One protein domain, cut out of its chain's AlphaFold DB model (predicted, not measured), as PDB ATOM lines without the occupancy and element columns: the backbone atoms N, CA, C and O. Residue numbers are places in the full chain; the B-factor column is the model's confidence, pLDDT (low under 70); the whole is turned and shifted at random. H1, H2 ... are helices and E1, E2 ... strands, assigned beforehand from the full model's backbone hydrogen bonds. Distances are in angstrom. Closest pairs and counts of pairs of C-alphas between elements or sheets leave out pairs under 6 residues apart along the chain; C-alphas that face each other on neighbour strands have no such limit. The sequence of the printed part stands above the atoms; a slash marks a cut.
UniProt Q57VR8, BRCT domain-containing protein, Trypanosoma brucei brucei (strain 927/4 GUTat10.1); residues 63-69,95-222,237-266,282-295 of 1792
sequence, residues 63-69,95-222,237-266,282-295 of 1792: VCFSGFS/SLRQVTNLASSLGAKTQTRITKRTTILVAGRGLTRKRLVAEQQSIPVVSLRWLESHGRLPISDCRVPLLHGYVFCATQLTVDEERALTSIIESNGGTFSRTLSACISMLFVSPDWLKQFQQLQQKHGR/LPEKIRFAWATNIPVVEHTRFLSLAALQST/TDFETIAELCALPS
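What this domain is: This is residues 63 to 69, 95 to 222, 237 to 266 and 282 to 295 of the 1792 residues of the protein "BRCT domain-containing protein" of Trypanosoma brucei brucei (strain 927/4 GUTat10.1) (UniProt Q57VR8). Two lobes sit end to end along one long axis, each with a small three-stranded sheet in its middle and helices over both faces; the far end of H5 sticks out beyond the second lobe with residues 214 to 222. In the first lobe H1 and H2 cover opposite faces of E2, E1 and E3; in the second, H4 and H6 cover opposite faces of E4, E5 and E6, and residues 149 to 166 lead from one lobe to the other. The printed part has 179 residues with eight named helices and six named strands, in the order E1 H1 E2 E3 H2 H3 E4 H4 E5 H5 H6 E6 H7 H8. The sheets run E2 E1 E3 and E4 E5 E6, both parallel, and the class is mixed, helices and strands. The whole is only just compact, close to loose, with a radius of gyration of the C-alphas of 18.7 A, and is a rod spanning 65 by 30 by 28 A.

Where its parts are: E1, residues 63 to 66, begins at C-alpha 63, (462.977, 346.561, 451.380). H1 is residues 96 to 105, 14.0 A long, followed by E2, residues 109 to 111, E3, residues 120 to 123, H2, residues 129 to 136, and H3, residues 144 to 148. E4, residues 167 to 171, is 14.0 A long and begins at C-alpha 167, (456.723, 329.195, 433.205). H4, residues 175 to 187, is 17.9 A long; then come E5, residues 202 to 205, and H5, residues 207 to 219, 17.8 A long. H6 is residues 239 to 246, E6 residues 251 to 253, H7 residues 254 to 260, and H8 residues 284 to 291, ending at C-alpha 291, (465.014, 336.617, 421.245).

How they stand to each other: In the first sheet E1 is the inner strand. E1 and E3 are parallel neighbours with N 64 and O 120 within hydrogen-bond range at 3.0 A, and E2 and E1 are parallel neighbours with N 111 and O 63 within hydrogen-bond range at 2.8 A. H1 and H2 are on opposite faces, which gives three layers, helices on both sides of a sheet. H1 lies over E1 at a height over the sheet of 8.8 A, along the strands at 13 degrees on the local plane. H2, at a height of 9.7 A, lies over E3, slantwise at 37 degrees on the local plane. H3 only grazes this sheet with residues 144 to 147, and touches H1, the C-alphas of Leu 147 and Ala 103 being closest at 6.7 A. In the second sheet E5 is the inner strand, with N 204 and O 169 at 2.8 A toward E4 and N 252 and O 203 at 2.8 A toward E6. E4, H4 and E5 form a strand-helix-strand unit, two parallel neighbour strands with a helix between, whose crossover is left-handed. H4 lies over E4 at a height of 10.2 A, along the strands; H6, on the opposite face, lies over E5 at 9.6 A, slantwise to them. H5, H7 and H8 only graze the sheet. H7 and H8 touch at a steep tilt of 61 degrees, opposite ways, their closest C-alphas being Phe 257 and Cys 291, 6.4 A apart. H2, on the sheet E2 E1 E3, and H8, which only grazes the sheet E4 E5 E6, are close but not clearly touching, their closest C-alphas being those of Arg 129 and Phe 284, 7.9 A apart. In each of the eight helices every O i to N i+4 pair is within hydrogen-bond range.

The domain as a whole: The C-alphas of Gly 107 and His 220, 65.0 A apart, are the two farthest apart. Three cuts interrupt the printed part: C-alphas 69 and 95 are 5.5 A apart, 222 and 237 16.4 A, and 266 and 282 19.5 A. Of the links printed whole, H3 to E4 and H4 to E5 are long. The mean pLDDT of the printed part is 89.1; residues 220 to 222, 264 to 266 and 293 to 295 are under 70.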
ATOM      1  N   VAL A  63     463.440 347.644 452.248       97.14
ATOM      2  CA  VAL A  63     462.977 346.561 451.380       97.14
ATOM      3  C   VAL A  63     462.435 347.140 450.081       97.14
ATOM      4  O   VAL A  63     461.560 348.001 450.096       97.14
ATOM      5  N   CYS A  64     462.940 346.657 448.952       97.47
ATOM      6  CA  CYS A  64     462.388 346.943 447.630       97.47
ATOM      7  C   CYS A  64     461.710 345.687 447.074       97.47
ATOM      8  O   CYS A  64     462.116 344.574 447.403       97.47
ATOM      9  N   PHE A  65     460.710 345.856 446.212       97.37
ATOM     10  CA  PHE A  65     459.964 344.751 445.608       97.37
ATOM     11  C   PHE A  65     460.139 344.696 444.090       97.37
ATOM     12  O   PHE A  65     460.225 345.736 443.422       97.37
ATOM     13  N   SER A  66     460.177 343.481 443.539       95.58
ATOM     14  CA  SER A  66     460.256 343.240 442.095       95.58
ATOM     15  C   SER A  66     459.453 342.018 441.654       95.58
ATOM     16  O   SER A  66     459.456 341.002 442.339       95.58
ATOM     17  N   GLY A  67     458.816 342.079 440.485       93.13
ATOM     18  CA  GLY A  67     458.108 340.933 439.906       93.13
ATOM     19  C   GLY A  67     456.798 340.554 440.606       93.13
ATOM     20  O   GLY A  67     456.384 339.404 440.502       93.13
ATOM     21  N   PHE A  68     456.175 341.494 441.317       92.76
ATOM     22  CA  PHE A  68     454.805 341.370 441.823       92.76
ATOM     23  C   PHE A  68     453.862 342.134 440.893       92.76
ATOM     24  O   PHE A  68     454.282 343.097 440.255       92.76
ATOM     25  N   SER A  69     452.610 341.696 440.787       80.64
ATOM     26  CA  SER A  69     451.579 342.449 440.077       80.64
ATOM     27  C   SER A  69     451.190 343.682 440.897       80.64
ATOM     28  O   SER A  69     450.775 343.556 442.056       80.64
ATOM     29  N   SER A  95     449.716 340.176 445.652       90.61
ATOM     30  CA  SER A  95     449.722 341.564 445.176       90.61
ATOM     31  C   SER A  95     450.803 342.392 445.873       90.61
ATOM     32  O   SER A  95     451.100 342.183 447.055       90.61
ATOM     33  N   LEU A  96     451.389 343.371 445.165       94.07
ATOM     34  CA  LEU A  96     452.457 344.207 445.730       94.07
ATOM     35  C   LEU A  96     452.022 344.895 447.036       94.07
ATOM     36  O   LEU A  96     452.821 345.009 447.969       94.07
ATOM     37  N   ARG A  97     450.756 345.318 447.138       91.40
ATOM     38  CA  ARG A  97     450.208 345.993 448.324       91.40
ATOM     39  C   ARG A  97     450.194 345.081 449.546       91.40
ATOM     40  O   ARG A  97     450.621 345.507 450.615       91.40
ATOM     41  N   GLN A  98     449.775 343.822 449.396       93.57
ATOM     42  CA  GLN A  98     449.791 342.849 450.495       93.57
ATOM     43  C   GLN A  98     451.213 342.627 451.013       93.57
ATOM     44  O   GLN A  98     451.444 342.655 452.222       93.57
ATOM     45  N   VAL A  99     452.182 342.492 450.104       94.90
ATOM     46  CA  VAL A  99     453.592 342.313 450.471       94.90
ATOM     47  C   VAL A  99     454.172 343.576 451.114       94.90
ATOM     48  O   VAL A  99     454.901 343.497 452.103       94.90
ATOM     49  N   THR A 100     453.827 344.751 450.591       95.69
ATOM     50  CA  THR A 100     454.263 346.044 451.133       95.69
ATOM     51  C   THR A 100     453.717 346.241 452.544       95.69
ATOM     52  O   THR A 100     454.482 346.566 453.447       95.69
ATOM     53  N   ASN A 101     452.433 345.948 452.760       95.54
ATOM     54  CA  ASN A 101     451.795 346.008 454.072       95.54
ATOM     55  C   ASN A 101     452.421 345.011 455.050       95.54
ATOM     56  O   ASN A 101     452.685 345.375 456.193       95.54
ATOM     57  N   LEU A 102     452.719 343.785 454.602       95.68
ATOM     58  CA  LEU A 102     453.420 342.798 455.417       95.68
ATOM     59  C   LEU A 102     454.796 343.332 455.840       95.68
ATOM     60  O   LEU A 102     455.107 343.338 457.026       95.68
ATOM     61  N   ALA A 103     455.589 343.871 454.914       96.36
ATOM     62  CA  ALA A 103     456.894 344.442 455.244       96.36
ATOM     63  C   ALA A 103     456.802 345.634 456.203       96.36
ATOM     64  O   ALA A 103     457.552 345.689 457.179       96.36
ATOM     65  N   SER A 104     455.859 346.547 455.972       95.51
ATOM     66  CA  SER A 104     455.623 347.684 456.862       95.51
ATOM     67  C   SER A 104     455.162 347.237 458.252       95.51
ATOM     68  O   SER A 104     455.653 347.768 459.245       95.51
ATOM     69  N   SER A 105     454.307 346.212 458.347       95.21
ATOM     70  CA  SER A 105     453.853 345.648 459.629       95.21
ATOM     71  C   SER A 105     454.977 344.991 460.438       95.21
ATOM     72  O   SER A 105     454.911 344.935 461.664       95.21
ATOM     73  N   LEU A 106     456.042 344.546 459.765       95.84
ATOM     74  CA  LEU A 106     457.238 343.968 460.379       95.84
ATOM     75  C   LEU A 106     458.299 345.021 460.745       95.84
ATOM     76  O   LEU A 106     459.357 344.664 461.265       95.84
ATOM     77  N   GLY A 107     458.038 346.305 460.478       95.71
ATOM     78  CA  GLY A 107     458.948 347.423 460.747       95.71
ATOM     79  C   GLY A 107     459.961 347.717 459.637       95.71
ATOM     80  O   GLY A 107     460.848 348.552 459.831       95.71
ATOM     81  N   ALA A 108     459.856 347.068 458.472       96.24
ATOM     82  CA  ALA A 108     460.715 347.371 457.332       96.24
ATOM     83  C   ALA A 108     460.256 348.652 456.612       96.24
ATOM     84  O   ALA A 108     459.062 348.890 456.413       96.24
ATOM     85  N   LYS A 109     461.212 349.469 456.157       96.21
ATOM     86  CA  LYS A 109     460.936 350.648 455.324       96.21
ATOM     87  C   LYS A 109     460.880 350.228 453.864       96.21
ATOM     88  O   LYS A 109     461.895 349.847 453.283       96.21
ATOM     89  N   THR A 110     459.705 350.291 453.262       95.80
ATOM     90  CA  THR A 110     459.502 349.895 451.871       95.80
ATOM     91  C   THR A 110     459.972 351.003 450.920       95.80
ATOM     92  O   THR A 110     459.829 352.194 451.192       95.80
ATOM     93  N   GLN A 111     460.611 350.622 449.814       94.77
ATOM     94  CA  GLN A 111     461.118 351.529 448.786       94.77
ATOM     95  C   GLN A 111     460.611 351.086 447.414       94.77
ATOM     96  O   GLN A 111     460.677 349.912 447.059       94.77
ATOM     97  N   THR A 112     460.144 352.036 446.607       91.71
ATOM     98  CA  THR A 112     459.653 351.756 445.246       91.71
ATOM     99  C   THR A 112     460.795 351.530 444.252       91.71
ATOM    100  O   THR A 112     460.665 350.757 443.297       91.71
ATOM    101  N   ARG A 113     461.946 352.173 444.486       93.14
ATOM    102  CA  ARG A 113     463.157 352.095 443.660       93.14
ATOM    103  C   ARG A 113     464.328 351.576 444.481       93.14
ATOM    104  O   ARG A 113     464.440 351.882 445.664       93.14
ATOM    105  N   ILE A 114     465.219 350.824 443.833       93.70
ATOM    106  CA  ILE A 114     466.487 350.425 444.448       93.70
ATOM    107  C   ILE A 114     467.345 351.676 444.620       93.70
ATOM    108  O   ILE A 114     467.603 352.411 443.666       93.70
ATOM    109  N   THR A 115     467.772 351.917 445.850       93.58
ATOM    110  CA  THR A 115     468.665 353.004 446.239       93.58
ATOM    111  C   THR A 115     469.877 352.417 446.953       93.58
ATOM    112  O   THR A 115     469.833 351.282 447.414       93.58
ATOM    113  N   LYS A 116     470.928 353.219 447.165       91.71
ATOM    114  CA  LYS A 116     472.078 352.812 447.998       91.71
ATOM    115  C   LYS A 116     471.697 352.419 449.435       91.71
ATOM    116  O   LYS A 116     472.511 351.836 450.134       91.71
ATOM    117  N   ARG A 117     470.493 352.789 449.896       94.37
ATOM    118  CA  ARG A 117     469.967 352.416 451.216       94.37
ATOM    119  C   ARG A 117     469.209 351.093 451.202       94.37
ATOM    120  O   ARG A 117     468.978 350.564 452.278       94.37
ATOM    121  N   THR A 118     468.805 350.582 450.035       97.65
ATOM    122  CA  THR A 118     468.073 349.317 449.918       97.65
ATOM    123  C   THR A 118     468.955 348.186 450.429       97.65
ATOM    124  O   THR A 118     470.001 347.905 449.855       97.65
ATOM    125  N   THR A 119     468.529 347.535 451.506       96.70
ATOM    126  CA  THR A 119     469.284 346.436 452.114       96.70
ATOM    127  C   THR A 119     468.881 345.093 451.532       96.70
ATOM    128  O   THR A 119     469.695 344.181 451.513       96.70
ATOM    129  N   ILE A 120     467.624 344.940 451.097       97.32
ATOM    130  CA  ILE A 120     467.069 343.670 450.612       97.32
ATOM    131  C   ILE A 120     466.105 343.937 449.450       97.32
ATOM    132  O   ILE A 120     465.258 344.831 449.523       97.32
ATOM    133  N   LEU A 121     466.206 343.139 448.386       98.09
ATOM    134  CA  LEU A 121     465.209 343.077 447.317       98.09
ATOM    135  C   LEU A 121     464.364 341.810 447.498       98.09
ATOM    136  O   LEU A 121     464.877 340.702 447.372       98.09
ATOM    137  N   VAL A 122     463.069 341.962 447.750       97.72
ATOM    138  CA  VAL A 122     462.117 340.848 447.740       97.72
ATOM    139  C   VAL A 122     461.589 340.694 446.314       97.72
ATOM    140  O   VAL A 122     461.039 341.639 445.748       97.72
ATOM    141  N   ALA A 123     461.782 339.527 445.702       96.85
ATOM    142  CA  ALA A 123     461.437 339.295 444.303       96.85
ATOM    143  C   ALA A 123     460.393 338.178 444.147       96.85
ATOM    144  O   ALA A 123     460.651 337.032 444.514       96.85
ATOM    145  N   GLY A 124     459.233 338.510 443.573       95.47
ATOM    146  CA  GLY A 124     458.205 337.552 443.150       95.47
ATOM    147  C   GLY A 124     458.557 336.862 441.829       95.47
ATOM    148  O   GLY A 124     458.158 335.725 441.590       95.47
ATOM    149  N   ARG A 125     459.385 337.514 441.000       93.86
ATOM    150  CA  ARG A 125     459.993 336.930 439.798       93.86
ATOM    151  C   ARG A 125     461.488 337.174 439.761       93.86
ATOM    152  O   ARG A 125     461.965 338.224 440.186       93.86
ATOM    153  N   GLY A 126     462.223 336.203 439.232       91.23
ATOM    154  CA  GLY A 126     463.674 336.202 439.214       91.23
ATOM    155  C   GLY A 126     464.259 337.308 438.328       91.23
ATOM    156  O   GLY A 126     464.565 338.382 438.836       91.23
ATOM    157  N   LEU A 127     464.464 337.045 437.036       91.39
ATOM    158  CA  LEU A 127     465.114 337.904 436.029       91.39
ATOM    159  C   LEU A 127     464.369 339.220 435.724       91.39
ATOM    160  O   LEU A 127     463.914 339.482 434.617       91.39
ATOM    161  N   THR A 128     464.286 340.103 436.710       93.49
ATOM    162  CA  THR A 128     463.723 341.450 436.581       93.49
ATOM    163  C   THR A 128     464.828 342.502 436.514       93.49
ATOM    164  O   THR A 128     465.911 342.320 437.076       93.49
ATOM    165  N   ARG A 129     464.556 343.660 435.904       92.16
ATOM    166  CA  ARG A 129     465.532 344.762 435.833       92.16
ATOM    167  C   ARG A 129     466.022 345.208 437.216       92.16
ATOM    168  O   ARG A 129     467.215 345.424 437.409       92.16
ATOM    169  N   LYS A 130     465.123 345.279 438.207       95.69
ATOM    170  CA  LYS A 130     465.490 345.574 439.604       95.69
ATOM    171  C   LYS A 130     466.435 344.511 440.176       95.69
ATOM    172  O   LYS A 130     467.405 344.874 440.829       95.69
ATOM    173  N   ARG A 131     466.229 343.220 439.894       94.07
ATOM    174  CA  ARG A 131     467.170 342.174 440.326       94.07
ATOM    175  C   ARG A 131     468.575 342.400 439.782       94.07
ATOM    176  O   ARG A 131     469.521 342.247 440.540       94.07
ATOM    177  N   LEU A 132     468.715 342.749 438.505       92.77
ATOM    178  CA  LEU A 132     470.038 342.971 437.913       92.77
ATOM    179  C   LEU A 132     470.757 344.148 438.575       92.77
ATOM    180  O   LEU A 132     471.938 344.049 438.891       92.77
ATOM    181  N   VAL A 133     470.026 345.228 438.866       94.35
ATOM    182  CA  VAL A 133     470.564 346.377 439.612       94.35
ATOM    183  C   VAL A 133     470.927 345.987 441.049       94.35
ATOM    184  O   VAL A 133     471.967 346.409 441.547       94.35
ATOM    185  N   ALA A 134     470.110 345.163 441.711       95.90
ATOM    186  CA  ALA A 134     470.413 344.651 443.045       95.90
ATOM    187  C   ALA A 134     471.679 343.784 443.044       95.90
ATOM    188  O   ALA A 134     472.541 343.982 443.892       95.90
ATOM    189  N   GLU A 135     471.837 342.889 442.066       92.48
ATOM    190  CA  GLU A 135     473.027 342.043 441.930       92.48
ATOM    191  C   GLU A 135     474.290 342.884 441.685       92.48
ATOM    192  O   GLU A 135     475.295 342.679 442.361       92.48
ATOM    193  N   GLN A 136     474.215 343.906 440.824       92.89
ATOM    194  CA  GLN A 136     475.309 344.868 440.615       92.89
ATOM    195  C   GLN A 136     475.679 345.642 441.889       92.89
ATOM    196  O   GLN A 136     476.843 345.970 442.099       92.89
ATOM    197  N   GLN A 137     474.700 345.935 442.750       94.99
ATOM    198  CA  GLN A 137     474.905 346.638 444.019       94.99
ATOM    199  C   GLN A 137     475.169 345.693 445.202       94.99
ATOM    200  O   GLN A 137     475.232 346.155 446.339       94.99
ATOM    201  N   SER A 138     475.334 344.385 444.961       95.83
ATOM    202  CA  SER A 138     475.480 343.359 446.009       95.83
ATOM    203  C   SER A 138     474.335 343.346 447.036       95.83
ATOM    204  O   SER A 138     474.520 342.959 448.189       95.83
ATOM    205  N   ILE A 139     473.134 343.753 446.620       97.35
ATOM    206  CA  ILE A 139     471.922 343.711 447.436       97.35
ATOM    207  C   ILE A 139     471.337 342.289 447.358       97.35
ATOM    208  O   ILE A 139     471.049 341.805 446.257       97.35
ATOM    209  N   PRO A 140     471.125 341.600 448.492       96.79
ATOM    210  CA  PRO A 140     470.550 340.261 448.511       96.79
ATOM    211  C   PRO A 140     469.128 340.244 447.940       96.79
ATOM    212  O   PRO A 140     468.275 341.058 448.306       96.79
ATOM    213  N   VAL A 141     468.874 339.271 447.061       97.35
ATOM    214  CA  VAL A 141     467.576 339.051 446.413       97.35
ATOM    215  C   VAL A 141     466.908 337.821 447.021       97.35
ATOM    216  O   VAL A 141     467.368 336.693 446.811       97.35
ATOM    217  N   VAL A 142     465.835 338.039 447.780       97.24
ATOM    218  CA  VAL A 142     465.135 337.012 448.565       97.24
ATOM    219  C   VAL A 142     463.692 336.816 448.101       97.24
ATOM    220  O   VAL A 142     463.074 337.710 447.527       97.24
ATOM    221  N   SER A 143     463.162 335.614 448.305       96.37
ATOM    222  CA  SER A 143     461.774 335.270 448.001       96.37
ATOM    223  C   SER A 143     460.839 335.808 449.080       96.37
ATOM    224  O   SER A 143     461.269 336.159 450.183       96.37
ATOM    225  N   LEU A 144     459.537 335.820 448.784       96.34
ATOM    226  CA  LEU A 144     458.498 336.234 449.728       96.34
ATOM    227  C   LEU A 144     458.548 335.454 451.058       96.34
ATOM    228  O   LEU A 144     458.288 336.034 452.109       96.34
ATOM    229  N   ARG A 145     459.000 334.192 451.036       95.66
ATOM    230  CA  ARG A 145     459.164 333.349 452.234       95.66
ATOM    231  C   ARG A 145     460.052 333.973 453.306       95.66
ATOM    232  O   ARG A 145     459.826 333.755 454.493       95.66
ATOM    233  N   TRP A 146     461.055 334.765 452.916       97.35
ATOM    234  CA  TRP A 146     461.888 335.485 453.882       97.35
ATOM    235  C   TRP A 146     461.051 336.474 454.694       97.35
ATOM    236  O   TRP A 146     461.139 336.508 455.923       97.35
ATOM    237  N   LEU A 147     460.185 337.217 454.005       95.57
ATOM    238  CA  LEU A 147     459.294 338.189 454.617       95.57
ATOM    239  C   LEU A 147     458.223 337.500 455.474       95.57
ATOM    240  O   LEU A 147     458.015 337.895 456.616       95.57
ATOM    241  N   GLU A 148     457.624 336.415 454.977       95.17
ATOM    242  CA  GLU A 148     456.652 335.592 455.720       95.17
ATOM    243  C   GLU A 148     457.262 334.973 456.985       95.17
ATOM    244  O   GLU A 148     456.611 334.874 458.024       95.17
ATOM    245  N   SER A 149     458.552 334.629 456.952       93.92
ATOM    246  CA  SER A 149     459.287 334.159 458.131       93.92
ATOM    247  C   SER A 149     459.658 335.268 459.116       93.92
ATOM    248  O   SER A 149     460.347 334.997 460.099       93.92
ATOM    249  N   HIS A 150     459.233 336.511 458.866       92.79
ATOM    250  CA  HIS A 150     459.582 337.684 459.665       92.79
ATOM    251  C   HIS A 150     461.106 337.912 459.711       92.79
ATOM    252  O   HIS A 150     461.652 338.311 460.735       92.79
ATOM    253  N   GLY A 151     461.810 337.569 458.626       89.95
ATOM    254  CA  GLY A 151     463.271 337.616 458.540       89.95
ATOM    255  C   GLY A 151     464.021 336.526 459.309       89.95
ATOM    256  O   GLY A 151     465.245 336.587 459.382       89.95
ATOM    257  N   ARG A 152     463.325 335.531 459.880       91.15
ATOM    258  CA  ARG A 152     463.957 334.438 460.643       91.15
ATOM    259  C   ARG A 152     464.688 333.437 459.756       91.15
ATOM    260  O   ARG A 152     465.635 332.805 460.218       91.15
ATOM    261  N   LEU A 153     464.246 333.264 458.510       93.58
ATOM    262  CA  LEU A 153     464.960 332.420 457.562       93.58
ATOM    263  C   LEU A 153     466.263 333.107 457.134       93.58
ATOM    264  O   LEU A 153     466.249 334.297 456.796       93.58
ATOM    265  N   PRO A 154     467.391 332.381 457.106       93.55
ATOM    266  CA  PRO A 154     468.633 332.941 456.605       93.55
ATOM    267  C   PRO A 154     468.487 333.293 455.117       93.55
ATOM    268  O   PRO A 154     467.824 332.601 454.344       93.55
ATOM    269  N   ILE A 155     469.134 334.384 454.699       94.35
ATOM    270  CA  ILE A 155     469.067 334.913 453.322       94.35
ATOM    271  C   ILE A 155     469.466 333.852 452.280       94.35
ATOM    272  O   ILE A 155     468.939 333.861 451.168       94.35
ATOM    273  N   SER A 156     470.358 332.922 452.640       92.50
ATOM    274  CA  SER A 156     470.767 331.794 451.793       92.50
ATOM    275  C   SER A 156     469.594 330.917 451.367       92.50
ATOM    276  O   SER A 156     469.510 330.545 450.200       92.50
ATOM    277  N   ASP A 157     468.679 330.638 452.293       93.89
ATOM    278  CA  ASP A 157     467.588 329.676 452.105       93.89
ATOM    279  C   ASP A 157     466.423 330.306 451.340       93.89
ATOM    280  O   ASP A 157     465.607 329.623 450.726       93.89
ATOM    281  N   CYS A 158     466.376 331.637 451.344       95.25
ATOM    282  CA  CYS A 158     465.380 332.416 450.633       95.25
ATOM    283  C   CYS A 158     465.897 332.998 449.316       95.25
ATOM    284  O   CYS A 158     465.149 333.739 448.680       95.25
ATOM    285  N   ARG A 159     467.136 332.711 448.898       95.97
ATOM    286  CA  ARG A 159     467.723 333.276 447.675       95.97
ATOM    287  C   ARG A 159     466.881 332.905 446.455       95.97
ATOM    288  O   ARG A 159     466.612 331.733 446.220       95.97
ATOM    289  N   VAL A 160     466.501 333.899 445.651       95.50
ATOM    290  CA  VAL A 160     465.643 333.689 444.472       95.50
ATOM    291  C   VAL A 160     466.476 333.209 443.281       95.50
ATOM    292  O   VAL A 160     467.354 333.947 442.819       95.50
ATOM    293  N   PRO A 161     466.214 332.018 442.717       95.09
ATOM    294  CA  PRO A 161     466.845 331.574 441.472       95.09
ATOM    295  C   PRO A 161     466.487 332.474 440.275       95.09
ATOM    296  O   PRO A 161     465.504 333.212 440.325       95.09
ATOM    297  N   LEU A 162     467.293 332.478 439.206       93.43
ATOM    298  CA  LEU A 162     467.148 333.424 438.078       93.43
ATOM    299  C   LEU A 162     465.787 333.337 437.377       93.43
ATOM    300  O   LEU A 162     465.213 334.364 437.032       93.43
ATOM    301  N   LEU A 163     465.233 332.142 437.229       95.15
ATOM    302  CA  LEU A 163     463.978 331.903 436.521       95.15
ATOM    303  C   LEU A 163     462.776 331.717 437.454       95.15
ATOM    304  O   LEU A 163     461.710 331.313 436.998       95.15
ATOM    305  N   HIS A 164     462.908 332.050 438.742       95.45
ATOM    306  CA  HIS A 164     461.796 331.954 439.687       95.45
ATOM    307  C   HIS A 164     460.561 332.725 439.205       95.45
ATOM    308  O   HIS A 164     460.675 333.886 438.809       95.45
ATOM    309  N   GLY A 165     459.393 332.083 439.246       94.67
ATOM    310  CA  GLY A 165     458.116 332.682 438.849       94.67
ATOM    311  C   GLY A 165     457.856 332.744 437.336       94.67
ATOM    312  O   GLY A 165     456.833 333.297 436.938       94.67
ATOM    313  N   TYR A 166     458.738 332.185 436.500       96.03
ATOM    314  CA  TYR A 166     458.516 332.044 435.058       96.03
ATOM    315  C   TYR A 166     458.129 330.605 434.692       96.03
ATOM    316  O   TYR A 166     458.675 329.640 435.240       96.03
ATOM    317  N   VAL A 167     457.197 330.477 433.744       95.98
ATOM    318  CA  VAL A 167     456.723 329.195 433.205       95.98
ATOM    319  C   VAL A 167     457.114 329.110 431.735       95.98
ATOM    320  O   VAL A 167     456.813 330.010 430.956       95.98
ATOM    321  N   PHE A 168     457.761 328.028 431.332       96.88
ATOM    322  CA  PHE A 168     458.246 327.827 429.971       96.88
ATOM    323  C   PHE A 168     457.560 326.629 429.338       96.88
ATOM    324  O   PHE A 168     457.221 325.673 430.025       96.88
ATOM    325  N   CYS A 169     457.397 326.650 428.025       96.57
ATOM    326  CA  CYS A 169     457.042 325.467 427.248       96.57
ATOM    327  C   CYS A 169     458.010 325.356 426.086       96.57
ATOM    328  O   CYS A 169     458.572 326.357 425.654       96.57
ATOM    329  N   ALA A 170     458.178 324.157 425.546       95.94
ATOM    330  CA  ALA A 170     458.878 323.974 424.289       95.94
ATOM    331  C   ALA A 170     458.022 323.236 423.261       95.94
ATOM    332  O   ALA A 170     457.056 322.532 423.582       95.94
ATOM    333  N   THR A 171     458.377 323.423 421.999       93.93
ATOM    334  CA  THR A 171     457.844 322.676 420.868       93.93
ATOM    335  C   THR A 171     458.953 322.447 419.850       93.93
ATOM    336  O   THR A 171     459.855 323.268 419.725       93.93
ATOM    337  N   GLN A 172     458.866 321.351 419.093       91.53
ATOM    338  CA  GLN A 172     459.858 321.003 418.064       91.53
ATOM    339  C   GLN A 172     461.291 320.832 418.603       91.53
ATOM    340  O   GLN A 172     462.244 321.106 417.884       91.53
ATOM    341  N   LEU A 173     461.448 320.404 419.859       92.22
ATOM    342  CA  LEU A 173     462.729 319.960 420.414       92.22
ATOM    343  C   LEU A 173     462.781 318.434 420.415       92.22
ATOM    344  O   LEU A 173     461.754 317.766 420.558       92.22
ATOM    345  N   THR A 174     463.982 317.881 420.291       92.49
ATOM    346  CA  THR A 174     464.210 316.468 420.598       92.49
ATOM    347  C   THR A 174     463.956 316.209 422.087       92.49
ATOM    348  O   THR A 174     464.054 317.110 422.918       92.49
ATOM    349  N   VAL A 175     463.640 314.964 422.456       91.10
ATOM    350  CA  VAL A 175     463.370 314.597 423.861       91.10
ATOM    351  C   VAL A 175     464.568 314.908 424.767       91.10
ATOM    352  O   VAL A 175     464.381 315.276 425.927       91.10
ATOM    353  N   ASP A 176     465.789 314.786 424.245       91.65
ATOM    354  CA  ASP A 176     467.008 315.071 424.998       91.65
ATOM    355  C   ASP A 176     467.253 316.579 425.151       91.65
ATOM    356  O   ASP A 176     467.600 317.015 426.247       91.65
ATOM    357  N   GLU A 177     466.979 317.388 424.122       91.88
ATOM    358  CA  GLU A 177     466.987 318.855 424.237       91.88
ATOM    359  C   GLU A 177     465.904 319.350 425.196       91.88
ATOM    360  O   GLU A 177     466.175 320.206 426.032       91.88
ATOM    361  N   GLU A 178     464.688 318.800 425.125       94.52
ATOM    362  CA  GLU A 178     463.607 319.144 426.049       94.52
ATOM    363  C   GLU A 178     463.991 318.781 427.487       94.52
ATOM    364  O   GLU A 178     463.786 319.586 428.394       94.52
ATOM    365  N   ARG A 179     464.598 317.605 427.713       93.98
ATOM    366  CA  ARG A 179     465.070 317.180 429.040       93.98
ATOM    367  C   ARG A 179     466.205 318.072 429.547       93.98
ATOM    368  O   ARG A 179     466.179 318.465 430.711       93.98
ATOM    369  N   ALA A 180     467.168 318.419 428.693       92.77
ATOM    370  CA  ALA A 180     468.259 319.328 429.039       92.77
ATOM    371  C   ALA A 180     467.728 320.727 429.374       92.77
ATOM    372  O   ALA A 180     468.077 321.297 430.406       92.77
ATOM    373  N   LEU A 181     466.818 321.250 428.553       94.47
ATOM    374  CA  LEU A 181     466.182 322.545 428.753       94.47
ATOM    375  C   LEU A 181     465.340 322.566 430.034       94.47
ATOM    376  O   LEU A 181     465.464 323.498 430.822       94.47
ATOM    377  N   THR A 182     464.555 321.515 430.282       95.54
ATOM    378  CA  THR A 182     463.800 321.322 431.531       95.54
ATOM    379  C   THR A 182     464.744 321.350 432.730       95.54
ATOM    380  O   THR A 182     464.546 322.143 433.645       95.54
ATOM    381  N   SER A 183     465.840 320.581 432.683       95.68
ATOM    382  CA  SER A 183     466.844 320.545 433.751       95.68
ATOM    383  C   SER A 183     467.498 321.909 433.993       95.68
ATOM    384  O   SER A 183     467.735 322.280 435.143       95.68
ATOM    385  N   ILE A 184     467.807 322.673 432.943       94.75
ATOM    386  CA  ILE A 184     468.402 324.014 433.072       94.75
ATOM    387  C   ILE A 184     467.388 325.005 433.653       94.75
ATOM    388  O   ILE A 184     467.731 325.798 434.529       94.75
ATOM    389  N   ILE A 185     466.137 324.956 433.200       95.13
ATOM    390  CA  ILE A 185     465.073 325.848 433.667       95.13
ATOM    391  C   ILE A 185     464.761 325.588 435.140       95.13
ATOM    392  O   ILE A 185     464.767 326.525 435.942       95.13
ATOM    393  N   GLU A 186     464.554 324.325 435.508       95.76
ATOM    394  CA  GLU A 186     464.206 323.914 436.869       95.76
ATOM    395  C   GLU A 186     465.368 324.120 437.848       95.76
ATOM    396  O   GLU A 186     465.153 324.625 438.950       95.76
ATOM    397  N   SER A 187     466.618 323.853 437.440       94.69
ATOM    398  CA  SER A 187     467.800 324.159 438.272       94.69
ATOM    399  C   SER A 187     467.980 325.659 438.532       94.69
ATOM    400  O   SER A 187     468.547 326.050 439.552       94.69
ATOM    401  N   ASN A 188     467.438 326.510 437.658       95.12
ATOM    402  CA  ASN A 188     467.391 327.959 437.833       95.12
ATOM    403  C   ASN A 188     466.048 328.452 438.397       95.12
ATOM    404  O   ASN A 188     465.788 329.656 438.371       95.12
ATOM    405  N   GLY A 189     465.220 327.554 438.945       95.02
ATOM    406  CA  GLY A 189     463.966 327.826 439.657       95.02
ATOM    407  C   GLY A 189     462.773 328.222 438.789       95.02
ATOM    408  O   GLY A 189     461.756 328.647 439.337       95.02
ATOM    409  N   GLY A 190     462.889 328.108 437.466       96.14
ATOM    410  CA  GLY A 190     461.753 328.205 436.556       96.14
ATOM    411  C   GLY A 190     460.930 326.925 436.553       96.14
ATOM    412  O   GLY A 190     461.352 325.893 437.067       96.14
ATOM    413  N   THR A 191     459.746 326.991 435.959       96.00
ATOM    414  CA  THR A 191     458.875 325.823 435.787       96.00
ATOM    415  C   THR A 191     458.740 325.501 434.309       96.00
ATOM    416  O   THR A 191     458.499 326.390 433.496       96.00
ATOM    417  N   PHE A 192     458.918 324.235 433.941       96.60
ATOM    418  CA  PHE A 192     458.723 323.783 432.571       96.60
ATOM    419  C   PHE A 192     457.389 323.037 432.459       96.60
ATOM    420  O   PHE A 192     457.157 322.039 433.132       96.60
ATOM    421  N   SER A 193     456.496 323.529 431.605       95.32
ATOM    422  CA  SER A 193     455.208 322.915 431.295       95.32
ATOM    423  C   SER A 193     455.219 322.374 429.872       95.32
ATOM    424  O   SER A 193     455.462 323.104 428.913       95.32
ATOM    425  N   ARG A 194     454.871 321.094 429.710       93.28
ATOM    426  CA  ARG A 194     454.661 320.479 428.385       93.28
ATOM    427  C   ARG A 194     453.364 320.930 427.712       93.28
ATOM    428  O   ARG A 194     453.235 320.843 426.483       93.28
ATOM    429  N   THR A 195     452.411 321.391 428.517       89.29
ATOM    430  CA  THR A 195     451.089 321.826 428.074       89.29
ATOM    431  C   THR A 195     451.106 323.326 427.850       89.29
ATOM    432  O   THR A 195     451.387 324.091 428.776       89.29
ATOM    433  N   LEU A 196     450.785 323.737 426.622       88.84
ATOM    434  CA  LEU A 196     450.673 325.142 426.259       88.84
ATOM    435  C   LEU A 196     449.420 325.742 426.918       88.84
ATOM    436  O   LEU A 196     448.307 325.303 426.650       88.84
ATOM    437  N   SER A 197     449.607 326.713 427.805       88.43
ATOM    438  CA  SER A 197     448.560 327.459 428.500       88.43
ATOM    439  C   SER A 197     448.905 328.951 428.548       88.43
ATOM    440  O   SER A 197     450.047 329.344 428.308       88.43
ATOM    441  N   ALA A 198     447.926 329.793 428.881       80.86
ATOM    442  CA  ALA A 198     448.103 331.245 428.946       80.86
ATOM    443  C   ALA A 198     449.059 331.720 430.063       80.86
ATOM    444  O   ALA A 198     449.465 332.876 430.048       80.86
ATOM    445  N   CYS A 199     449.436 330.859 431.022       87.36
ATOM    446  CA  CYS A 199     450.409 331.212 432.063       87.36
ATOM    447  C   CYS A 199     451.871 331.069 431.609       87.36
ATOM    448  O   CYS A 199     452.782 331.441 432.351       87.36
ATOM    449  N   ILE A 200     452.112 330.545 430.402       93.25
ATOM    450  CA  ILE A 200     453.460 330.411 429.854       93.25
ATOM    451  C   ILE A 200     454.030 331.783 429.533       93.25
ATOM    452  O   ILE A 200     453.474 332.556 428.761       93.25
ATOM    453  N   SER A 201     455.194 332.045 430.107       93.83
ATOM    454  CA  SER A 201     455.975 333.254 429.897       93.83
ATOM    455  C   SER A 201     456.717 333.240 428.558       93.83
ATOM    456  O   SER A 201     456.958 334.304 428.000       93.83
ATOM    457  N   MET A 202     457.101 332.063 428.045       94.34
ATOM    458  CA  MET A 202     457.863 331.931 426.795       94.34
ATOM    459  C   MET A 202     457.738 330.529 426.175       94.34
ATOM    460  O   MET A 202     457.766 329.522 426.891       94.34
ATOM    461  N   LEU A 203     457.626 330.461 424.843       96.40
ATOM    462  CA  LEU A 203     457.617 329.216 424.069       96.40
ATOM    463  C   LEU A 203     458.959 329.024 423.351       96.40
ATOM    464  O   LEU A 203     459.298 329.777 422.443       96.40
ATOM    465  N   PHE A 204     459.690 327.976 423.713       96.48
ATOM    466  CA  PHE A 204     460.947 327.597 423.086       96.48
ATOM    467  C   PHE A 204     460.756 326.782 421.806       96.48
ATOM    468  O   PHE A 204     459.940 325.857 421.760       96.48
ATOM    469  N   VAL A 205     461.560 327.096 420.791       94.45
ATOM    470  CA  VAL A 205     461.664 326.353 419.526       94.45
ATOM    471  C   VAL A 205     463.108 325.918 419.251       94.45
ATOM    472  O   VAL A 205     464.065 326.537 419.734       94.45
ATOM    473  N   SER A 206     463.274 324.837 418.480       91.82
ATOM    474  CA  SER A 206     464.590 324.407 417.989       91.82
ATOM    475  C   SER A 206     465.165 325.425 416.989       91.82
ATOM    476  O   SER A 206     464.421 325.927 416.137       91.82
ATOM    477  N   PRO A 207     466.482 325.703 417.037       87.38
ATOM    478  CA  PRO A 207     467.160 326.499 416.015       87.38
ATOM    479  C   PRO A 207     467.033 325.885 414.619       87.38
ATOM    480  O   PRO A 207     466.969 326.611 413.629       87.38
ATOM    481  N   ASP A 208     466.959 324.558 414.522       89.73
ATOM    482  CA  ASP A 208     466.858 323.867 413.240       89.73
ATOM    483  C   ASP A 208     465.482 324.054 412.621       89.73
ATOM    484  O   ASP A 208     465.384 324.307 411.422       89.73
ATOM    485  N   TRP A 209     464.425 324.035 413.439       87.31
ATOM    486  CA  TRP A 209     463.090 324.404 412.977       87.31
ATOM    487  C   TRP A 209     463.077 325.843 412.459       87.31
ATOM    488  O   TRP A 209     462.516 326.111 411.398       87.31
ATOM    489  N   LEU A 210     463.748 326.762 413.161       82.97
ATOM    490  CA  LEU A 210     463.809 328.155 412.740       82.97
ATOM    491  C   LEU A 210     464.575 328.331 411.425       82.97
ATOM    492  O   LEU A 210     464.106 329.040 410.535       82.97
ATOM    493  N   LYS A 211     465.712 327.644 411.266       87.13
ATOM    494  CA  LYS A 211     466.478 327.618 410.014       87.13
ATOM    495  C   LYS A 211     465.676 326.998 408.883       87.13
ATOM    496  O   LYS A 211     465.678 327.550 407.793       87.13
ATOM    497  N   GLN A 212     464.978 325.889 409.121       84.54
ATOM    498  CA  GLN A 212     464.116 325.260 408.119       84.54
ATOM    499  C   GLN A 212     462.978 326.192 407.719       84.54
ATOM    500  O   GLN A 212     462.715 326.347 406.534       84.54
ATOM    501  N   PHE A 213     462.345 326.861 408.681       80.21
ATOM    502  CA  PHE A 213     461.295 327.831 408.411       80.21
ATOM    503  C   PHE A 213     461.826 329.027 407.602       80.21
ATOM    504  O   PHE A 213     461.224 329.401 406.598       80.21
ATOM    505  N   GLN A 214     462.992 329.573 407.963       81.53
ATOM    506  CA  GLN A 214     463.663 330.634 407.202       81.53
ATOM    507  C   GLN A 214     464.084 330.169 405.800       81.53
ATOM    508  O   GLN A 214     463.875 330.888 404.829       81.53
ATOM    509  N   GLN A 215     464.627 328.957 405.667       82.46
ATOM    510  CA  GLN A 215     464.982 328.361 404.379       82.46
ATOM    511  C   GLN A 215     463.748 328.090 403.522       82.46
ATOM    512  O   GLN A 215     463.817 328.266 402.315       82.46
ATOM    513  N   LEU A 216     462.623 327.686 404.115       77.89
ATOM    514  CA  LEU A 216     461.353 327.522 403.414       77.89
ATOM    515  C   LEU A 216     460.825 328.878 402.937       77.89
ATOM    516  O   LEU A 216     460.405 328.982 401.789       77.89
ATOM    517  N   GLN A 217     460.938 329.932 403.749       75.51
ATOM    518  CA  GLN A 217     460.630 331.296 403.308       75.51
ATOM    519  C   GLN A 217     461.562 331.787 402.189       75.51
ATOM    520  O   GLN A 217     461.112 332.487 401.288       75.51
ATOM    521  N   GLN A 218     462.843 331.409 402.209       77.42
ATOM    522  CA  GLN A 218     463.793 331.752 401.146       77.42
ATOM    523  C   GLN A 218     463.552 330.941 399.863       77.42
ATOM    524  O   GLN A 218     463.538 331.515 398.777       77.42
ATOM    525  N   LYS A 219     463.337 329.621 399.970       76.80
ATOM    526  CA  LYS A 219     463.134 328.704 398.832       76.80
ATOM    527  C   LYS A 219     461.829 328.958 398.106       76.80
ATOM    528  O   LYS A 219     461.812 328.946 396.881       76.80
ATOM    529  N   HIS A 220     460.747 329.184 398.842       66.12
ATOM    530  CA  HIS A 220     459.465 329.497 398.221       66.12
ATOM    531  C   HIS A 220     459.375 330.957 397.776       66.12
ATOM    532  O   HIS A 220     458.364 331.349 397.195       66.12
ATOM    533  N   GLY A 221     460.437 331.745 398.011       47.70
ATOM    534  CA  GLY A 221     460.436 333.179 397.805       47.70
ATOM    535  C   GLY A 221     459.258 333.828 398.523       47.70
ATOM    536  O   GLY A 221     458.486 333.211 399.257       47.70
ATOM    537  N   ARG A 222     459.060 335.116 398.276       40.91
ATOM    538  CA  ARG A 222     457.743 335.715 398.493       40.91
ATOM    539  C   ARG A 222     456.739 334.833 397.728       40.91
ATOM    540  O   ARG A 222     457.017 334.604 396.549       40.91
ATOM    541  N   LEU A 237     452.272 325.977 409.689       76.72
ATOM    542  CA  LEU A 237     452.838 326.263 411.010       76.72
ATOM    543  C   LEU A 237     452.306 325.285 412.081       76.72
ATOM    544  O   LEU A 237     451.085 325.088 412.185       76.72
ATOM    545  N   PRO A 238     453.182 324.740 412.950       81.16
ATOM    546  CA  PRO A 238     452.770 323.925 414.090       81.16
ATOM    547  C   PRO A 238     451.737 324.630 414.982       81.16
ATOM    548  O   PRO A 238     451.829 325.830 415.242       81.16
ATOM    549  N   GLU A 239     450.764 323.875 415.495       80.60
ATOM    550  CA  GLU A 239     449.638 324.392 416.290       80.60
ATOM    551  C   GLU A 239     450.082 325.183 417.532       80.60
ATOM    552  O   GLU A 239     449.576 326.275 417.786       80.60
ATOM    553  N   LYS A 240     451.100 324.696 418.256       85.25
ATOM    554  CA  LYS A 240     451.645 325.382 419.440       85.25
ATOM    555  C   LYS A 240     452.178 326.788 419.129       85.25
ATOM    556  O   LYS A 240     452.038 327.692 419.945       85.25
ATOM    557  N   ILE A 241     452.756 326.989 417.945       85.33
ATOM    558  CA  ILE A 241     453.297 328.292 417.526       85.33
ATOM    559  C   ILE A 241     452.152 329.246 417.172       85.33
ATOM    560  O   ILE A 241     452.172 330.409 417.569       85.33
ATOM    561  N   ARG A 242     451.103 328.733 416.512       80.87
ATOM    562  CA  ARG A 242     449.880 329.500 416.233       80.87
ATOM    563  C   ARG A 242     449.195 329.967 417.517       80.87
ATOM    564  O   ARG A 242     448.824 331.134 417.612       80.87
ATOM    565  N   PHE A 243     449.071 329.085 418.510       81.83
ATOM    566  CA  PHE A 243     448.504 329.446 419.810       81.83
ATOM    567  C   PHE A 243     449.355 330.499 420.523       81.83
ATOM    568  O   PHE A 243     448.808 331.503 420.968       81.83
ATOM    569  N   ALA A 244     450.681 330.317 420.582       85.06
ATOM    570  CA  ALA A 244     451.572 331.278 421.230       85.06
ATOM    571  C   ALA A 244     451.426 332.688 420.643       85.06
ATOM    572  O   ALA A 244     451.319 333.654 421.395       85.06
ATOM    573  N   TRP A 245     451.318 332.817 419.320       78.39
ATOM    574  CA  TRP A 245     451.057 334.113 418.691       78.39
ATOM    575  C   TRP A 245     449.658 334.665 418.972       78.39
ATOM    576  O   TRP A 245     449.523 335.867 419.184       78.39
ATOM    577  N   ALA A 246     448.625 333.821 419.028       72.71
ATOM    578  CA  ALA A 246     447.271 334.266 419.368       72.71
ATOM    579  C   ALA A 246     447.169 334.826 420.801       72.71
ATOM    580  O   ALA A 246     446.334 335.694 421.060       72.71
ATOM    581  N   THR A 247     448.028 334.360 421.715       74.80
ATOM    582  CA  THR A 247     448.068 334.782 423.124       74.80
ATOM    583  C   THR A 247     449.246 335.701 423.468       74.80
ATOM    584  O   THR A 247     449.493 335.928 424.649       74.80
ATOM    585  N   ASN A 248     449.975 336.235 422.477       83.21
ATOM    586  CA  ASN A 248     451.174 337.074 422.664       83.21
ATOM    587  C   ASN A 248     452.278 336.435 423.536       83.21
ATOM    588  O   ASN A 248     453.019 337.135 424.224       83.21
ATOM    589  N   ILE A 249     452.406 335.106 423.509       88.63
ATOM    590  CA  ILE A 249     453.523 334.398 424.138       88.63
ATOM    591  C   ILE A 249     454.739 334.521 423.205       88.63
ATOM    592  O   ILE A 249     454.654 334.109 422.043       88.63
ATOM    593  N   PRO A 250     455.880 335.049 423.681       89.60
ATOM    594  CA  PRO A 250     457.077 335.182 422.864       89.60
ATOM    595  C   PRO A 250     457.591 333.798 422.451       89.60
ATOM    596  O   PRO A 250     457.820 332.922 423.291       89.60
ATOM    597  N   VAL A 251     457.764 333.608 421.141       91.07
ATOM    598  CA  VAL A 251     458.347 332.397 420.548       91.07
ATOM    599  C   VAL A 251     459.836 332.637 420.364       91.07
ATOM    600  O   VAL A 251     460.217 333.551 419.635       91.07
ATOM    601  N   VAL A 252     460.662 331.845 421.041       90.39
ATOM    602  CA  VAL A 252     462.081 332.131 421.249       90.39
ATOM    603  C   VAL A 252     462.952 330.929 420.896       90.39
ATOM    604  O   VAL A 252     462.658 329.790 421.256       90.39
ATOM    605  N   GLU A 253     464.067 331.186 420.221       92.14
ATOM    606  CA  GLU A 253     465.132 330.199 420.043       92.14
ATOM    607  C   GLU A 253     465.813 329.908 421.393       92.14
ATOM    608  O   GLU A 253     466.382 330.802 422.028       92.14
ATOM    609  N   HIS A 254     465.751 328.655 421.851       90.96
ATOM    610  CA  HIS A 254     466.177 328.305 423.211       90.96
ATOM    611  C   HIS A 254     467.677 328.533 423.464       90.96
ATOM    612  O   HIS A 254     468.052 329.011 424.529       90.96
ATOM    613  N   THR A 255     468.541 328.269 422.481       89.95
ATOM    614  CA  THR A 255     469.997 328.498 422.557       89.95
ATOM    615  C   THR A 255     470.329 329.970 422.809       89.95
ATOM    616  O   THR A 255     471.164 330.284 423.658       89.95
ATOM    617  N   ARG A 256     469.637 330.882 422.114       88.94
ATOM    618  CA  ARG A 256     469.815 332.332 422.244       88.94
ATOM    619  C   ARG A 256     469.300 332.858 423.581       88.94
ATOM    620  O   ARG A 256     469.916 333.732 424.183       88.94
ATOM    621  N   PHE A 257     468.195 332.301 424.075       90.30
ATOM    622  CA  PHE A 257     467.718 332.604 425.420       90.30
ATOM    623  C   PHE A 257     468.734 332.186 426.484       90.30
ATOM    624  O   PHE A 257     469.087 332.994 427.338       90.30
ATOM    625  N   LEU A 258     469.228 330.946 426.416       86.32
ATOM    626  CA  LEU A 258     470.175 330.416 427.395       86.32
ATOM    627  C   LEU A 258     471.485 331.219 427.422       86.32
ATOM    628  O   LEU A 258     472.035 331.440 428.504       86.32
ATOM    629  N   SER A 259     471.958 331.699 426.265       85.66
ATOM    630  CA  SER A 259     473.167 332.524 426.180       85.66
ATOM    631  C   SER A 259     472.969 333.936 426.740       85.66
ATOM    632  O   SER A 259     473.798 334.375 427.535       85.66
ATOM    633  N   LEU A 260     471.868 334.624 426.408       83.24
ATOM    634  CA  LEU A 260     471.585 335.969 426.936       83.24
ATOM    635  C   LEU A 260     471.237 335.966 428.426       83.24
ATOM    636  O   LEU A 260     471.677 336.841 429.172       83.24
ATOM    637  N   ALA A 261     470.491 334.960 428.880       81.34
ATOM    638  CA  ALA A 261     470.203 334.771 430.296       81.34
ATOM    639  C   ALA A 261     471.447 334.317 431.092       81.34
ATOM    640  O   ALA A 261     471.406 334.287 432.324       81.34
ATOM    641  N   ALA A 262     472.543 333.972 430.399       79.97
ATOM    642  CA  ALA A 262     473.779 333.425 430.954       79.97
ATOM    643  C   ALA A 262     473.537 332.201 431.862       79.97
ATOM    644  O   ALA A 262     474.184 332.027 432.897       79.97
ATOM    645  N   LEU A 263     472.586 331.347 431.470       77.96
ATOM    646  CA  LEU A 263     472.202 330.126 432.180       77.96
ATOM    647  C   LEU A 263     473.138 328.983 431.761       77.96
ATOM    648  O   LEU A 263     472.722 328.030 431.106       77.96
ATOM    649  N   GLN A 264     474.435 329.087 432.053       61.90
ATOM    650  CA  GLN A 264     475.372 328.016 431.707       61.90
ATOM    651  C   GLN A 264     475.264 326.860 432.710       61.90
ATOM    652  O   GLN A 264     475.648 326.985 433.868       61.90
ATOM    653  N   SER A 265     474.775 325.709 432.243       51.71
ATOM    654  CA  SER A 265     474.829 324.433 432.975       51.71
ATOM    655  C   SER A 265     476.210 323.758 432.885       51.71
ATOM    656  O   SER A 265     476.471 322.794 433.603       51.71
ATOM    657  N   THR A 266     477.104 324.236 432.017       41.57
ATOM    658  CA  THR A 266     478.250 323.459 431.519       41.57
ATOM    659  C   THR A 266     479.582 323.650 432.254       41.57
ATOM    660  O   THR A 266     480.588 323.117 431.801       41.57
ATOM    661  N   THR A 282     471.044 340.217 430.906       81.88
ATOM    662  CA  THR A 282     469.890 341.029 430.500       81.88
ATOM    663  C   THR A 282     468.633 340.600 431.257       81.88
ATOM    664  O   THR A 282     468.559 339.497 431.798       81.88
ATOM    665  N   ASP A 283     467.664 341.506 431.408       87.26
ATOM    666  CA  ASP A 283     466.413 341.205 432.110       87.26
ATOM    667  C   ASP A 283     465.478 340.387 431.217       87.26
ATOM    668  O   ASP A 283     465.623 340.371 429.997       87.26
ATOM    669  N   PHE A 284     464.520 339.686 431.822       85.87
ATOM    670  CA  PHE A 284     463.673 338.739 431.102       85.87
ATOM    671  C   PHE A 284     462.859 339.385 429.980       85.87
ATOM    672  O   PHE A 284     462.710 338.771 428.931       85.87
ATOM    673  N   GLU A 285     462.342 340.599 430.183       82.34
ATOM    674  CA  GLU A 285     461.558 341.313 429.167       82.34
ATOM    675  C   GLU A 285     462.443 341.685 427.977       82.34
ATOM    676  O   GLU A 285     462.101 341.354 426.844       82.34
ATOM    677  N   THR A 286     463.636 342.230 428.234       81.87
ATOM    678  CA  THR A 286     464.630 342.493 427.184       81.87
ATOM    679  C   THR A 286     465.065 341.213 426.463       81.87
ATOM    680  O   THR A 286     465.206 341.207 425.243       81.87
ATOM    681  N   ILE A 287     465.264 340.096 427.175       81.49
ATOM    682  CA  ILE A 287     465.587 338.803 426.544       81.49
ATOM    683  C   ILE A 287     464.419 338.325 425.681       81.49
ATOM    684  O   ILE A 287     464.637 337.868 424.560       81.49
ATOM    685  N   ALA A 288     463.191 338.413 426.192       81.64
ATOM    686  CA  ALA A 288     461.998 338.019 425.463       81.64
ATOM    687  C   ALA A 288     461.844 338.844 424.186       81.64
ATOM    688  O   ALA A 288     461.589 338.264 423.143       81.64
ATOM    689  N   GLU A 289     462.076 340.154 424.237       79.50
ATOM    690  CA  GLU A 289     462.007 341.034 423.071       79.50
ATOM    691  C   GLU A 289     463.141 340.765 422.069       79.50
ATOM    692  O   GLU A 289     462.891 340.617 420.874       79.50
ATOM    693  N   LEU A 290     464.385 340.619 422.542       78.04
ATOM    694  CA  LEU A 290     465.544 340.386 421.675       78.04
ATOM    695  C   LEU A 290     465.526 339.007 421.017       78.04
ATOM    696  O   LEU A 290     466.002 338.863 419.887       78.04
ATOM    697  N   CYS A 291     465.035 337.992 421.724       78.41
ATOM    698  CA  CYS A 291     465.014 336.617 421.245       78.41
ATOM    699  C   CYS A 291     463.680 336.204 420.617       78.41
ATOM    700  O   CYS A 291     463.641 335.142 419.989       78.41
ATOM    701  N   ALA A 292     462.609 336.989 420.780       77.74
ATOM    702  CA  ALA A 292     461.338 336.712 420.127       77.74
ATOM    703  C   ALA A 292     461.482 336.817 418.614       77.74
ATOM    704  O   ALA A 292     462.139 337.708 418.071       77.74
ATOM    705  N   LEU A 293     460.816 335.905 417.915       68.48
ATOM    706  CA  LEU A 293     460.655 336.021 416.477       68.48
ATOM    707  C   LEU A 293     459.818 337.267 416.160       68.48
ATOM    708  O   LEU A 293     458.716 337.399 416.703       68.48
ATOM    709  N   PRO A 294     460.300 338.168 415.286       59.15
ATOM    710  CA  PRO A 294     459.548 339.358 414.942       59.15
ATOM    711  C   PRO A 294     458.229 338.966 414.274       59.15
ATOM    712  O   PRO A 294     458.167 338.049 413.453       59.15
ATOM    713  N   SER A 295     457.158 339.689 414.597       53.52
ATOM    714  CA  SER A 295     455.818 339.459 414.038       53.52
ATOM    715  C   SER A 295     455.783 339.549 412.500       53.52
ATOM    716  O   SER A 295     454.914 338.949 411.864       53.52
TER     717      SER A 295